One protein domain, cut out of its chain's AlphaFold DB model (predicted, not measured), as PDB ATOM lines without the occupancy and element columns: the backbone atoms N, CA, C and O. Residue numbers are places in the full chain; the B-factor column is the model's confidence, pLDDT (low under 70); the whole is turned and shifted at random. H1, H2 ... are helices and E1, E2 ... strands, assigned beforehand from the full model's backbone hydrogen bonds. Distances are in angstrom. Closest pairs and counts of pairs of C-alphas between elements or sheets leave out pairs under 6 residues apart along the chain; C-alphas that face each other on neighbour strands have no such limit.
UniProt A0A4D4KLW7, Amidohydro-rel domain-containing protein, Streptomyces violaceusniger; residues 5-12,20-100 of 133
ATOM      1  N   ASP A   5     162.276 213.157 123.137       98.06
ATOM      2  CA  ASP A   5     160.968 212.636 123.528       98.06
ATOM      3  C   ASP A   5     161.113 211.206 124.066       98.06
ATOM      4  O   ASP A   5     161.453 210.264 123.351       98.06
ATOM      5  N   ALA A   6     160.872 211.030 125.360       97.00
ATOM      6  CA  ALA A   6     161.046 209.744 126.023       97.00
ATOM      7  C   ALA A   6     159.861 208.773 125.834       97.00
ATOM      8  O   ALA A   6     159.889 207.685 126.416       97.00
ATOM      9  N   HIS A   7     158.809 209.148 125.094       96.06
ATOM     10  CA  HIS A   7     157.616 208.317 124.949       96.06
ATOM     11  C   HIS A   7     156.845 208.581 123.645       96.06
ATOM     12  O   HIS A   7     155.815 209.255 123.643       96.06
ATOM     13  N   LEU A   8     157.268 207.946 122.549       95.44
ATOM     14  CA  LEU A   8     156.518 207.943 121.288       95.44
ATOM     15  C   LEU A   8     156.081 206.538 120.881       95.44
ATOM     16  O   LEU A   8     156.743 205.550 121.170       95.44
ATOM     17  N   HIS A   9     154.972 206.438 120.161       93.88
ATOM     18  CA  HIS A   9     154.596 205.220 119.447       93.88
ATOM     19  C   HIS A   9     154.794 205.437 117.947       93.88
ATOM     20  O   HIS A   9     154.641 206.560 117.466       93.88
ATOM     21  N   LEU A  10     155.092 204.365 117.201       92.81
ATOM     22  CA  LEU A  10     155.060 204.445 115.741       92.81
ATOM     23  C   LEU A  10     153.650 204.884 115.300       92.81
ATOM     24  O   LEU A  10     152.659 204.316 115.778       92.81
ATOM     25  N   PRO A  11     153.537 205.898 114.427       90.19
ATOM     26  CA  PRO A  11     152.247 206.374 113.961       90.19
ATOM     27  C   PRO A  11     151.571 205.263 113.167       90.19
ATOM     28  O   PRO A  11     152.199 204.655 112.314       90.19
ATOM     29  N   ARG A  12     150.278 205.027 113.399       83.81
ATOM     30  CA  ARG A  12     149.509 204.005 112.682       83.81
ATOM     31  C   ARG A  12     148.450 204.660 111.792       83.81
ATOM     32  O   ARG A  12     147.366 204.984 112.284       83.81
ATOM     33  N   GLY A  20     152.885 195.476 101.762       90.56
ATOM     34  CA  GLY A  20     153.620 194.605 102.686       90.56
ATOM     35  C   GLY A  20     154.168 195.321 103.925       90.56
ATOM     36  O   GLY A  20     154.228 196.551 103.978       90.56
ATOM     37  N   ASP A  21     154.554 194.528 104.925       87.81
ATOM     38  CA  ASP A  21     154.916 195.013 106.264       87.81
ATOM     39  C   ASP A  21     156.202 195.843 106.274       87.81
ATOM     40  O   ASP A  21     156.275 196.841 106.985       87.81
ATOM     41  N   GLU A  22     157.196 195.482 105.460       90.00
ATOM     42  CA  GLU A  22     158.465 196.218 105.390       90.00
ATOM     43  C   GLU A  22     158.255 197.650 104.884       90.00
ATOM     44  O   GLU A  22     158.646 198.605 105.550       90.00
ATOM     45  N   ALA A  23     157.531 197.814 103.772       91.75
ATOM     46  CA  ALA A  23     157.205 199.136 103.244       91.75
ATOM     47  C   ALA A  23     156.310 199.942 104.206       91.75
ATOM     48  O   ALA A  23     156.384 201.169 104.246       91.75
ATOM     49  N   PHE A  24     155.456 199.267 104.986       90.75
ATOM     50  CA  PHE A  24     154.643 199.933 106.002       90.75
ATOM     51  C   PHE A  24     155.494 200.435 107.165       90.75
ATOM     52  O   PHE A  24     155.301 201.551 107.640       90.75
ATOM     53  N   LEU A  25     156.440 199.622 107.631       91.19
ATOM     54  CA  LEU A  25     157.391 200.000 108.666       91.19
ATOM     55  C   LEU A  25     158.229 201.206 108.236       91.19
ATOM     56  O   LEU A  25     158.397 202.131 109.030       91.19
ATOM     57  N   ASP A  26     158.709 201.218 106.993       91.88
ATOM     58  CA  ASP A  26     159.473 202.341 106.446       91.88
ATOM     59  C   ASP A  26     158.631 203.616 106.451       91.88
ATOM     60  O   ASP A  26     159.048 204.629 107.009       91.88
ATOM     61  N   LEU A  27     157.394 203.546 105.945       91.94
ATOM     62  CA  LEU A  27     156.471 204.679 105.979       91.94
ATOM     63  C   LEU A  27     156.244 205.194 107.406       91.94
ATOM     64  O   LEU A  27     156.318 206.396 107.641       91.94
ATOM     65  N   GLN A  28     155.935 204.313 108.359       92.31
ATOM     66  CA  GLN A  28     155.679 204.724 109.744       92.31
ATOM     67  C   GLN A  28     156.913 205.371 110.381       92.31
ATOM     68  O   GLN A  28     156.778 206.349 111.114       92.31
ATOM     69  N   THR A  29     158.101 204.838 110.087       95.06
ATOM     70  CA  THR A  29     159.375 205.366 110.590       95.06
ATOM     71  C   THR A  29     159.634 206.765 110.040       95.06
ATOM     72  O   THR A  29     159.865 207.691 110.812       95.06
ATOM     73  N   GLU A  30     159.494 206.959 108.729       95.75
ATOM     74  CA  GLU A  30     159.681 208.265 108.087       95.75
ATOM     75  C   GLU A  30     158.633 209.293 108.536       95.75
ATOM     76  O   GLU A  30     158.953 210.459 108.756       95.75
ATOM     77  N   LEU A  31     157.379 208.872 108.744       95.50
ATOM     78  CA  LEU A  31     156.344 209.744 109.304       95.50
ATOM     79  C   LEU A  31     156.700 210.207 110.721       95.50
ATOM     80  O   LEU A  31     156.529 211.386 111.026       95.50
ATOM     81  N   LEU A  32     157.202 209.305 111.569       96.62
ATOM     82  CA  LEU A  32     157.655 209.647 112.916       96.62
ATOM     83  C   LEU A  32     158.821 210.643 112.872       96.62
ATOM     84  O   LEU A  32     158.776 211.659 113.560       96.62
ATOM     85  N   LEU A  33     159.840 210.379 112.051       98.19
ATOM     86  CA  LEU A  33     161.003 211.260 111.916       98.19
ATOM     87  C   LEU A  33     160.602 212.642 111.393       98.19
ATOM     88  O   LEU A  33     161.014 213.650 111.955       98.19
ATOM     89  N   GLY A  34     159.717 212.705 110.396       97.94
ATOM     90  CA  GLY A  34     159.180 213.972 109.905       97.94
ATOM     91  C   GLY A  34     158.390 214.740 110.971       97.94
ATOM     92  O   GLY A  34     158.480 215.967 111.042       97.94
ATOM     93  N   GLN A  35     157.644 214.042 111.834       97.06
ATOM     94  CA  GLN A  35     156.967 214.653 112.983       97.06
ATOM     95  C   GLN A  35     157.963 215.174 114.027       97.06
ATOM     96  O   GLN A  35     157.772 216.278 114.540       97.06
ATOM     97  N   MET A  36     159.027 214.419 114.313       98.31
ATOM     98  CA  MET A  36     160.111 214.839 115.203       98.31
ATOM     99  C   MET A  36     160.807 216.093 114.668       98.31
ATOM    100  O   MET A  36     160.916 217.081 115.389       98.31
ATOM    101  N   ASP A  37     161.193 216.097 113.391       98.44
ATOM    102  CA  ASP A  37     161.851 217.232 112.739       98.44
ATOM    103  C   ASP A  37     160.962 218.485 112.767       98.44
ATOM    104  O   ASP A  37     161.424 219.575 113.109       98.44
ATOM    105  N   ALA A  38     159.664 218.338 112.480       98.19
ATOM    106  CA  ALA A  38     158.706 219.443 112.531       98.19
ATOM    107  C   ALA A  38     158.508 220.007 113.951       98.19
ATOM    108  O   ALA A  38     158.227 221.198 114.105       98.19
ATOM    109  N   ALA A  39     158.648 219.169 114.981       97.75
ATOM    110  CA  ALA A  39     158.545 219.558 116.385       97.75
ATOM    111  C   ALA A  39     159.878 220.037 116.994       97.75
ATOM    112  O   ALA A  39     159.880 220.546 118.115       97.75
ATOM    113  N   GLY A  40     161.001 219.885 116.281       97.88
ATOM    114  CA  GLY A  40     162.341 220.159 116.804       97.88
ATOM    115  C   GLY A  40     162.821 219.129 117.833       97.88
ATOM    116  O   GLY A  40     163.547 219.490 118.753       97.88
ATOM    117  N   VAL A  41     162.382 217.871 117.713       98.50
ATOM    118  CA  VAL A  41     162.821 216.745 118.549       98.50
ATOM    119  C   VAL A  41     164.023 216.061 117.897       98.50
ATOM    120  O   VAL A  41     163.941 215.518 116.791       98.50
ATOM    121  N   ASP A  42     165.146 216.057 118.605       98.50
ATOM    122  CA  ASP A  42     166.415 215.528 118.115       98.50
ATOM    123  C   ASP A  42     166.474 214.000 118.216       98.50
ATOM    124  O   ASP A  42     166.980 213.351 117.306       98.50
ATOM    125  N   ALA A  43     165.903 213.399 119.263       98.38
ATOM    126  CA  ALA A  43     165.848 211.945 119.412       98.38
ATOM    127  C   ALA A  43     164.585 211.480 120.146       98.38
ATOM    128  O   ALA A  43     163.943 212.253 120.858       98.38
ATOM    129  N   ALA A  44     164.223 210.206 119.992       98.31
ATOM    130  CA  ALA A  44     163.057 209.645 120.661       98.31
ATOM    131  C   ALA A  44     163.242 208.205 121.143       98.31
ATOM    132  O   ALA A  44     163.941 207.394 120.534       98.31
ATOM    133  N   VAL A  45     162.535 207.872 122.225       98.25
ATOM    134  CA  VAL A  45     162.345 206.494 122.683       98.25
ATOM    135  C   VAL A  45     160.985 206.001 122.203       98.25
ATOM    136  O   VAL A  45     159.940 206.432 122.698       98.25
ATOM    137  N   ILE A  46     160.995 205.070 121.249       97.69
ATOM    138  CA  ILE A  46     159.777 204.439 120.751       97.69
ATOM    139  C   ILE A  46     159.353 203.277 121.645       97.69
ATOM    140  O   ILE A  46     160.126 202.383 122.001       97.69
ATOM    141  N   ILE A  47     158.082 203.288 121.996       96.25
ATOM    142  CA  ILE A  47     157.451 202.341 122.887       96.25
ATOM    143  C   ILE A  47     156.762 201.280 122.035       96.25
ATOM    144  O   ILE A  47     155.825 201.575 121.287       96.25
ATOM    145  N   SER A  48     157.203 200.028 122.148       94.31
ATOM    146  CA  SER A  48     156.497 198.945 121.464       94.31
ATOM    147  C   SER A  48     155.093 198.731 122.041       94.31
ATOM    148  O   SER A  48     154.804 198.975 123.220       94.31
ATOM    149  N   ASP A  49     154.202 198.281 121.171       89.75
ATOM    150  CA  ASP A  49     152.830 197.926 121.480       89.75
ATOM    151  C   ASP A  49     152.425 196.710 120.632       89.75
ATOM    152  O   ASP A  49     152.524 196.779 119.406       89.75
ATOM    153  N   PRO A  50     151.963 195.599 121.230       84.06
ATOM    154  CA  PRO A  50     151.650 194.378 120.484       84.06
ATOM    155  C   PRO A  50     150.625 194.553 119.356       84.06
ATOM    156  O   PRO A  50     150.627 193.770 118.408       84.06
ATOM    157  N   HIS A  51     149.749 195.557 119.444       79.31
ATOM    158  CA  HIS A  51     148.688 195.775 118.467       79.31
ATOM    159  C   HIS A  51     149.037 196.863 117.459       79.31
ATOM    160  O   HIS A  51     148.662 196.744 116.290       79.31
ATOM    161  N   ALA A  52     149.736 197.913 117.895       80.69
ATOM    162  CA  ALA A  52     150.039 199.071 117.060       80.69
ATOM    163  C   ALA A  52     151.452 199.048 116.459       80.69
ATOM    164  O   ALA A  52     151.598 199.356 115.279       80.69
ATOM    165  N   ALA A  53     152.455 198.667 117.252       87.19
ATOM    166  CA  ALA A  53     153.876 198.772 116.933       87.19
ATOM    167  C   ALA A  53     154.653 197.593 117.558       87.19
ATOM    168  O   ALA A  53     155.271 197.751 118.616       87.19
ATOM    169  N   PRO A  54     154.589 196.388 116.962       90.00
ATOM    170  CA  PRO A  54     155.199 195.192 117.536       90.00
ATOM    171  C   PRO A  54     156.700 195.364 117.803       90.00
ATOM    172  O   PRO A  54     157.385 196.092 117.091       90.00
ATOM    173  N   ALA A  55     157.239 194.632 118.784       92.94
ATOM    174  CA  ALA A  55     158.641 194.750 119.202       92.94
ATOM    175  C   ALA A  55     159.642 194.710 118.031       92.94
ATOM    176  O   ALA A  55     160.531 195.555 117.957       92.94
ATOM    177  N   HIS A  56     159.455 193.783 117.083       92.69
ATOM    178  CA  HIS A  56     160.347 193.635 115.930       92.69
ATOM    179  C   HIS A  56     160.321 194.842 114.972       92.69
ATOM    180  O   HIS A  56     161.332 195.138 114.338       92.69
ATOM    181  N   TRP A  57     159.204 195.574 114.897       94.44
ATOM    182  CA  TRP A  57     159.102 196.824 114.134       94.44
ATOM    183  C   TRP A  57     159.874 197.943 114.818       94.44
ATOM    184  O   TRP A  57     160.669 198.623 114.175       94.44
ATOM    185  N   CYS A  58     159.713 198.091 116.133       96.00
ATOM    186  CA  CYS A  58     160.468 199.083 116.888       96.00
ATOM    187  C   CYS A  58     161.979 198.825 116.817       96.00
ATOM    188  O   CYS A  58     162.740 199.740 116.515       96.00
ATOM    189  N   THR A  59     162.431 197.579 116.993       96.44
ATOM    190  CA  THR A  59     163.862 197.258 116.866       96.44
ATOM    191  C   THR A  59     164.398 197.524 115.462       96.44
ATOM    192  O   THR A  59     165.539 197.953 115.322       96.44
ATOM    193  N   ALA A  60     163.593 197.302 114.421       95.69
ATOM    194  CA  ALA A  60     163.997 197.570 113.045       95.69
ATOM    195  C   ALA A  60     164.084 199.078 112.744       95.69
ATOM    196  O   ALA A  60     165.059 199.512 112.136       95.69
ATOM    197  N   ALA A  61     163.136 199.889 113.226       96.81
ATOM    198  CA  ALA A  61     163.207 201.351 113.124       96.81
ATOM    199  C   ALA A  61     164.444 201.906 113.857       96.81
ATOM    200  O   ALA A  61     165.215 202.678 113.289       96.81
ATOM    201  N   THR A  62     164.691 201.437 115.083       97.75
ATOM    202  CA  THR A  62     165.884 201.781 115.869       97.75
ATOM    203  C   THR A  62     167.183 201.374 115.171       97.75
ATOM    204  O   THR A  62     168.131 202.149 115.147       97.75
ATOM    205  N   ALA A  63     167.242 200.190 114.557       97.12
ATOM    206  CA  ALA A  63     168.431 199.747 113.833       97.12
ATOM    207  C   ALA A  63     168.736 200.605 112.591       97.12
ATOM    208  O   ALA A  63     169.901 200.735 112.217       97.12
ATOM    209  N   ARG A  64     167.711 201.184 111.953       96.31
ATOM    210  CA  ARG A  64     167.864 202.059 110.779       96.31
ATOM    211  C   ARG A  64     168.266 203.486 111.136       96.31
ATOM    212  O   ARG A  64     168.999 204.099 110.368       96.31
ATOM    213  N   HIS A  65     167.832 203.985 112.293       97.88
ATOM    214  CA  HIS A  65     168.121 205.347 112.757       97.88
ATOM    215  C   HIS A  65     168.678 205.345 114.190       97.88
ATOM    216  O   HIS A  65     168.052 205.901 115.093       97.88
ATOM    217  N   PRO A  66     169.833 204.700 114.437       97.88
ATOM    218  CA  PRO A  66     170.357 204.485 115.790       97.88
ATOM    219  C   PRO A  66     170.822 205.770 116.493       97.88
ATOM    220  O   PRO A  66     171.056 205.763 117.697       97.88
ATOM    221  N   ASP A  67     170.986 206.859 115.746       97.44
ATOM    222  CA  ASP A  67     171.317 208.199 116.226       97.44
ATOM    223  C   ASP A  67     170.079 209.021 116.618       97.44
ATOM    224  O   ASP A  67     170.189 209.946 117.416       97.44
ATOM    225  N   ARG A  68     168.903 208.675 116.081       98.06
ATOM    226  CA  ARG A  68     167.636 209.387 116.318       98.06
ATOM    227  C   ARG A  68     166.671 208.601 117.197       98.06
ATOM    228  O   ARG A  68     165.830 209.195 117.865       98.06
ATOM    229  N   LEU A  69     166.739 207.273 117.172       98.50
ATOM    230  CA  LEU A  69     165.739 206.398 117.767       98.50
ATOM    231  C   LEU A  69     166.375 205.371 118.697       98.50
ATOM    232  O   LEU A  69     167.337 204.688 118.356       98.50
ATOM    233  N   ALA A  70     165.733 205.181 119.839       98.44
ATOM    234  CA  ALA A  70     165.929 204.054 120.736       98.44
ATOM    235  C   ALA A  70     164.565 203.445 121.084       98.44
ATOM    236  O   ALA A  70     163.538 204.043 120.782       98.44
ATOM    237  N   THR A  71     164.508 202.273 121.717       98.19
ATOM    238  CA  THR A  71     163.226 201.618 122.014       98.19
ATOM    239  C   THR A  71     163.154 200.973 123.393       98.19
ATOM    240  O   THR A  71     164.165 200.567 123.970       98.19
ATOM    241  N   VAL A  72     161.930 200.843 123.910       97.56
ATOM    242  CA  VAL A  72     161.600 199.940 125.017       97.56
ATOM    243  C   VAL A  72     160.584 198.890 124.579       97.56
ATOM    244  O   VAL A  72     159.627 199.162 123.841       97.56
ATOM    245  N   LEU A  73     160.790 197.669 125.062       95.75
ATOM    246  CA  LEU A  73     160.035 196.503 124.621       95.75
ATOM    247  C   LEU A  73     158.959 196.098 125.636       95.75
ATOM    248  O   LEU A  73     159.197 196.099 126.843       95.75
ATOM    249  N   VAL A  74     157.771 195.755 125.147       91.50
ATOM    250  CA  VAL A  74     156.717 195.099 125.926       91.50
ATOM    251  C   VAL A  74     156.923 193.597 125.809       91.50
ATOM    252  O   VAL A  74     157.018 193.068 124.702       91.50
ATOM    253  N   TYR A  75     156.958 192.926 126.952       88.31
ATOM    254  CA  TYR A  75     156.977 191.472 127.058       88.31
ATOM    255  C   TYR A  75     155.808 191.004 127.918       88.31
ATOM    256  O   TYR A  75     155.301 191.770 128.736       88.31
ATOM    257  N   ASP A  76     155.410 189.747 127.737       85.50
ATOM    258  CA  ASP A  76     154.544 189.054 128.687       85.50
ATOM    259  C   ASP A  76     155.357 188.744 129.948       85.50
ATOM    260  O   ASP A  76     156.227 187.871 129.948       85.50
ATOM    261  N   GLU A  77     155.091 189.469 131.032       84.31
ATOM    262  CA  GLU A  77     155.803 189.319 132.299       84.31
ATOM    263  C   GLU A  77     155.553 187.971 132.991       84.31
ATOM    264  O   GLU A  77     156.246 187.634 133.953       84.31
ATOM    265  N   THR A  78     154.560 187.209 132.522       86.69
ATOM    266  CA  THR A  78     154.196 185.893 133.054       86.69
ATOM    267  C   THR A  78     154.797 184.735 132.261       86.69
ATOM    268  O   THR A  78     154.683 183.582 132.688       86.69
ATOM    269  N   ALA A  79     155.466 185.025 131.139       88.62
ATOM    270  CA  ALA A  79     156.102 184.012 130.313       88.62
ATOM    271  C   ALA A  79     157.170 183.241 131.117       88.62
ATOM    272  O   ALA A  79     157.988 183.852 131.813       88.62
ATOM    273  N   PRO A  80     157.208 181.897 131.033       94.94
ATOM    274  CA  PRO A  80     158.145 181.087 131.815       94.94
ATOM    275  C   PRO A  80     159.617 181.368 131.473       94.94
ATOM    276  O   PRO A  80     160.498 181.132 132.296       94.94
ATOM    277  N   ASP A  81     159.881 181.888 130.276       95.31
ATOM    278  CA  ASP A  81     161.190 182.232 129.724       95.31
ATOM    279  C   ASP A  81     161.484 183.748 129.750       95.31
ATOM    280  O   ASP A  81     162.443 184.203 129.128       95.31
ATOM    281  N   ILE A  82     160.709 184.552 130.494       93.69
ATOM    282  CA  ILE A  82     160.865 186.019 130.551       93.69
ATOM    283  C   ILE A  82     162.300 186.469 130.874       93.69
ATOM    284  O   ILE A  82     162.801 187.439 130.308       93.69
ATOM    285  N   THR A  83     163.004 185.739 131.741       95.62
ATOM    286  CA  THR A  83     164.400 186.040 132.089       95.62
ATOM    287  C   THR A  83     165.319 185.960 130.868       95.62
ATOM    288  O   THR A  83     166.166 186.838 130.678       95.62
ATOM    289  N   ASP A  84     165.131 184.953 130.014       96.38
ATOM    290  CA  ASP A  84     165.922 184.768 128.796       96.38
ATOM    291  C   ASP A  84     165.561 185.819 127.743       96.38
ATOM    292  O   ASP A  84     166.449 186.379 127.091       96.38
ATOM    293  N   GLN A  85     164.274 186.165 127.632       93.50
ATOM    294  CA  GLN A  85     163.806 187.234 126.749       93.50
ATOM    295  C   GLN A  85     164.430 188.586 127.127       93.50
ATOM    296  O   GLN A  85     164.982 189.269 126.263       93.50
ATOM    297  N   ILE A  86     164.454 188.940 128.418       94.44
ATOM    298  CA  ILE A  86     165.104 190.165 128.917       94.44
ATOM    299  C   ILE A  86     166.621 190.117 128.683       94.44
ATOM    300  O   ILE A  86     167.220 191.111 128.261       94.44
ATOM    301  N   ALA A  87     167.262 188.970 128.926       96.06
ATOM    302  CA  ALA A  87     168.695 188.803 128.693       96.06
ATOM    303  C   ALA A  87     169.070 188.962 127.209       96.06
ATOM    304  O   ALA A  87     170.145 189.485 126.902       96.06
ATOM    305  N   SER A  88     168.195 188.535 126.297       93.88
ATOM    306  CA  SER A  88     168.325 188.750 124.855       93.88
ATOM    307  C   SER A  88     168.100 190.219 124.475       93.88
ATOM    308  O   SER A  88     168.943 190.826 123.809       93.88
ATOM    309  N   ALA A  89     167.030 190.838 124.988       93.75
ATOM    310  CA  ALA A  89     166.701 192.243 124.753       93.75
ATOM    311  C   ALA A  89     167.856 193.177 125.136       93.75
ATOM    312  O   ALA A  89     168.246 194.037 124.353       93.75
ATOM    313  N   ARG A  90     168.487 192.940 126.294       95.31
ATOM    314  CA  ARG A  90     169.630 193.724 126.787       95.31
ATOM    315  C   ARG A  90     170.844 193.712 125.847       95.31
ATOM    316  O   ARG A  90     171.682 194.605 125.925       95.31
ATOM    317  N   LYS A  91     170.979 192.694 124.992       96.69
ATOM    318  CA  LYS A  91     172.072 192.582 124.010       96.69
ATOM    319  C   LYS A  91     171.739 193.255 122.678       96.69
ATOM    320  O   LYS A  91     172.623 193.365 121.834       96.69
ATOM    321  N   THR A  92     170.490 193.668 122.473       96.12
ATOM    322  CA  THR A  92     170.028 194.257 121.213       96.12
ATOM    323  C   THR A  92     170.360 195.752 121.197       96.12
ATOM    324  O   THR A  92     169.884 196.481 122.071       96.12
ATOM    325  N   PRO A  93     171.168 196.244 120.235       97.25
ATOM    326  CA  PRO A  93     171.493 197.663 120.138       97.25
ATOM    327  C   PRO A  93     170.242 198.543 120.057       97.25
ATOM    328  O   PRO A  93     169.290 198.223 119.348       97.25
ATOM    329  N   GLY A  94     170.252 199.648 120.803       97.00
ATOM    330  CA  GLY A  94     169.156 200.614 120.838       97.00
ATOM    331  C   GLY A  94     167.927 200.190 121.654       97.00
ATOM    332  O   GLY A  94     167.021 201.001 121.830       97.00
ATOM    333  N   VAL A  95     167.896 198.980 122.228       98.06
ATOM    334  CA  VAL A  95     166.913 198.616 123.259       98.06
ATOM    335  C   VAL A  95     167.397 199.134 124.616       98.06
ATOM    336  O   VAL A  95     168.404 198.668 125.144       98.06
ATOM    337  N   LEU A  96     166.675 200.096 125.194       97.12
ATOM    338  CA  LEU A  96     167.060 200.767 126.445       97.12
ATOM    339  C   LEU A  96     166.321 200.248 127.678       97.12
ATOM    340  O   LEU A  96     166.733 200.524 128.804       97.12
ATOM    341  N   GLY A  97     165.233 199.503 127.497       95.00
ATOM    342  CA  GLY A  97     164.437 199.043 128.624       95.00
ATOM    343  C   GLY A  97     163.173 198.296 128.236       95.00
ATOM    344  O   GLY A  97     163.017 197.819 127.110       95.00
ATOM    345  N   LEU A  98     162.273 198.204 129.209       93.50
ATOM    346  CA  LEU A  98     161.018 197.470 129.113       93.50
ATOM    347  C   LEU A  98     159.848 198.401 129.426       93.50
ATOM    348  O   LEU A  98     159.967 199.286 130.275       93.50
ATOM    349  N   ARG A  99     158.702 198.166 128.787       91.06
ATOM    350  CA  ARG A  99     157.425 198.780 129.164       91.06
ATOM    351  C   ARG A  99     156.592 197.768 129.939       91.06
ATOM    352  O   ARG A  99     156.298 196.687 129.440       91.06
ATOM    353  N   ILE A 100     156.153 198.176 131.125       85.25
ATOM    354  CA  ILE A 100     155.174 197.453 131.938       85.25
ATOM    355  C   ILE A 100     153.869 198.235 131.876       85.25
ATOM    356  O   ILE A 100     153.833 199.419 132.215       85.25
TER     357      ILE A 100
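AT A GLANCE: This is residues 5 to 12 and 20 to 100 of the 133 residues of the protein "Amidohydro-rel domain-containing protein" of Streptomyces violaceusniger (UniProt A0A4D4KLW7). A small parallel sheet of four strands, E1 to E4, has H1 and H2 packed over one face, H1 slanting across E2 and H2 running along E3; H3 lies off one end of the sheet and only grazes it. Residues 78 to 84, of which 82 to 84 belong to H3, stick out at that end. The printed part has 89 residues with three named helices and four named strands, in the order E1 H1 E2 H2 E3 H3 E4, and the strands lie side by side as E1 E2 E3 E4. The class is mixed, helices and strands; the whole is compact, with a radius of gyration of the C-alphas of 13.0 A, yet elongated in outline, spanning 42 by 28 by 20 A.

HOW THE PARTS SIT: Edge strand E1, residues 5 to 8, is the parallel neighbour of inner strand E2, residues 43 to 47, with N 45 and O 5 at 2.9 A. E2 is parallel to inner strand E3, residues 69 to 74, at 15 degrees, with N 46 and O 70 at 2.8 A. E3 is parallel to edge strand E4, residues 95 to 99, with N 96 and O 71 at 2.8 A. From edge to edge the strands' lines turn by 59 degrees and the way across the sheet by 87 degrees. H1, residues 21 to 39, is on the sheet at a height of 10.4 A, over E2 and only just not over E1, on which 2 of its C-alphas fall; it runs slantwise to the strands, at 45 degrees to E2 on the local plane. H2, residues 55 to 64, is on the same face at a height of 7.9 A, over E3, and runs along the strands, at 12 degrees to E3 on the local plane. These make two layers, helices on one face of a sheet. H1 touches H2 with residues 25 to 29 alone, at a steep tilt of 63 degrees, the same way; their closest C-alphas, of Thr 29 and Ala 61, are 6.1 A apart. H3, residues 82 to 89, only grazes the sheet with residues 86 to 89, and is apart from H1 and H2. E2, H2, E3 and E3, H3, E4 are strand-helix-strand units, parallel neighbour strands with a helix between, with right-handed crossovers. In H1, H2 and H3 every O i to N i+4 pair is within hydrogen-bond range.

IN THESE COORDINATES: E1 begins at C-alpha 5, (160.968, 212.636, 123.528), and is 6.8 A long. H1, 26.8 A, begins at C-alpha 21, (154.916, 195.013, 106.264). E2 is 13.2 A, H2 14.5 A, E3 16.6 A and H3 10.3 A long. E4, 11.2 A, ends at C-alpha 99, (157.425, 198.780, 129.164).

THE WHOLE: The two C-alphas farthest apart, of Ala 38 and Pro 80, are 42.9 A apart. Residues 13 to 19 are not printed; C-alphas 12 and 20 are 14.3 A apart across the cut, in the link from E1 to H1. Of the links printed whole, none is long. The mean pLDDT of the printed part is 94.1, and no printed residue is under 70.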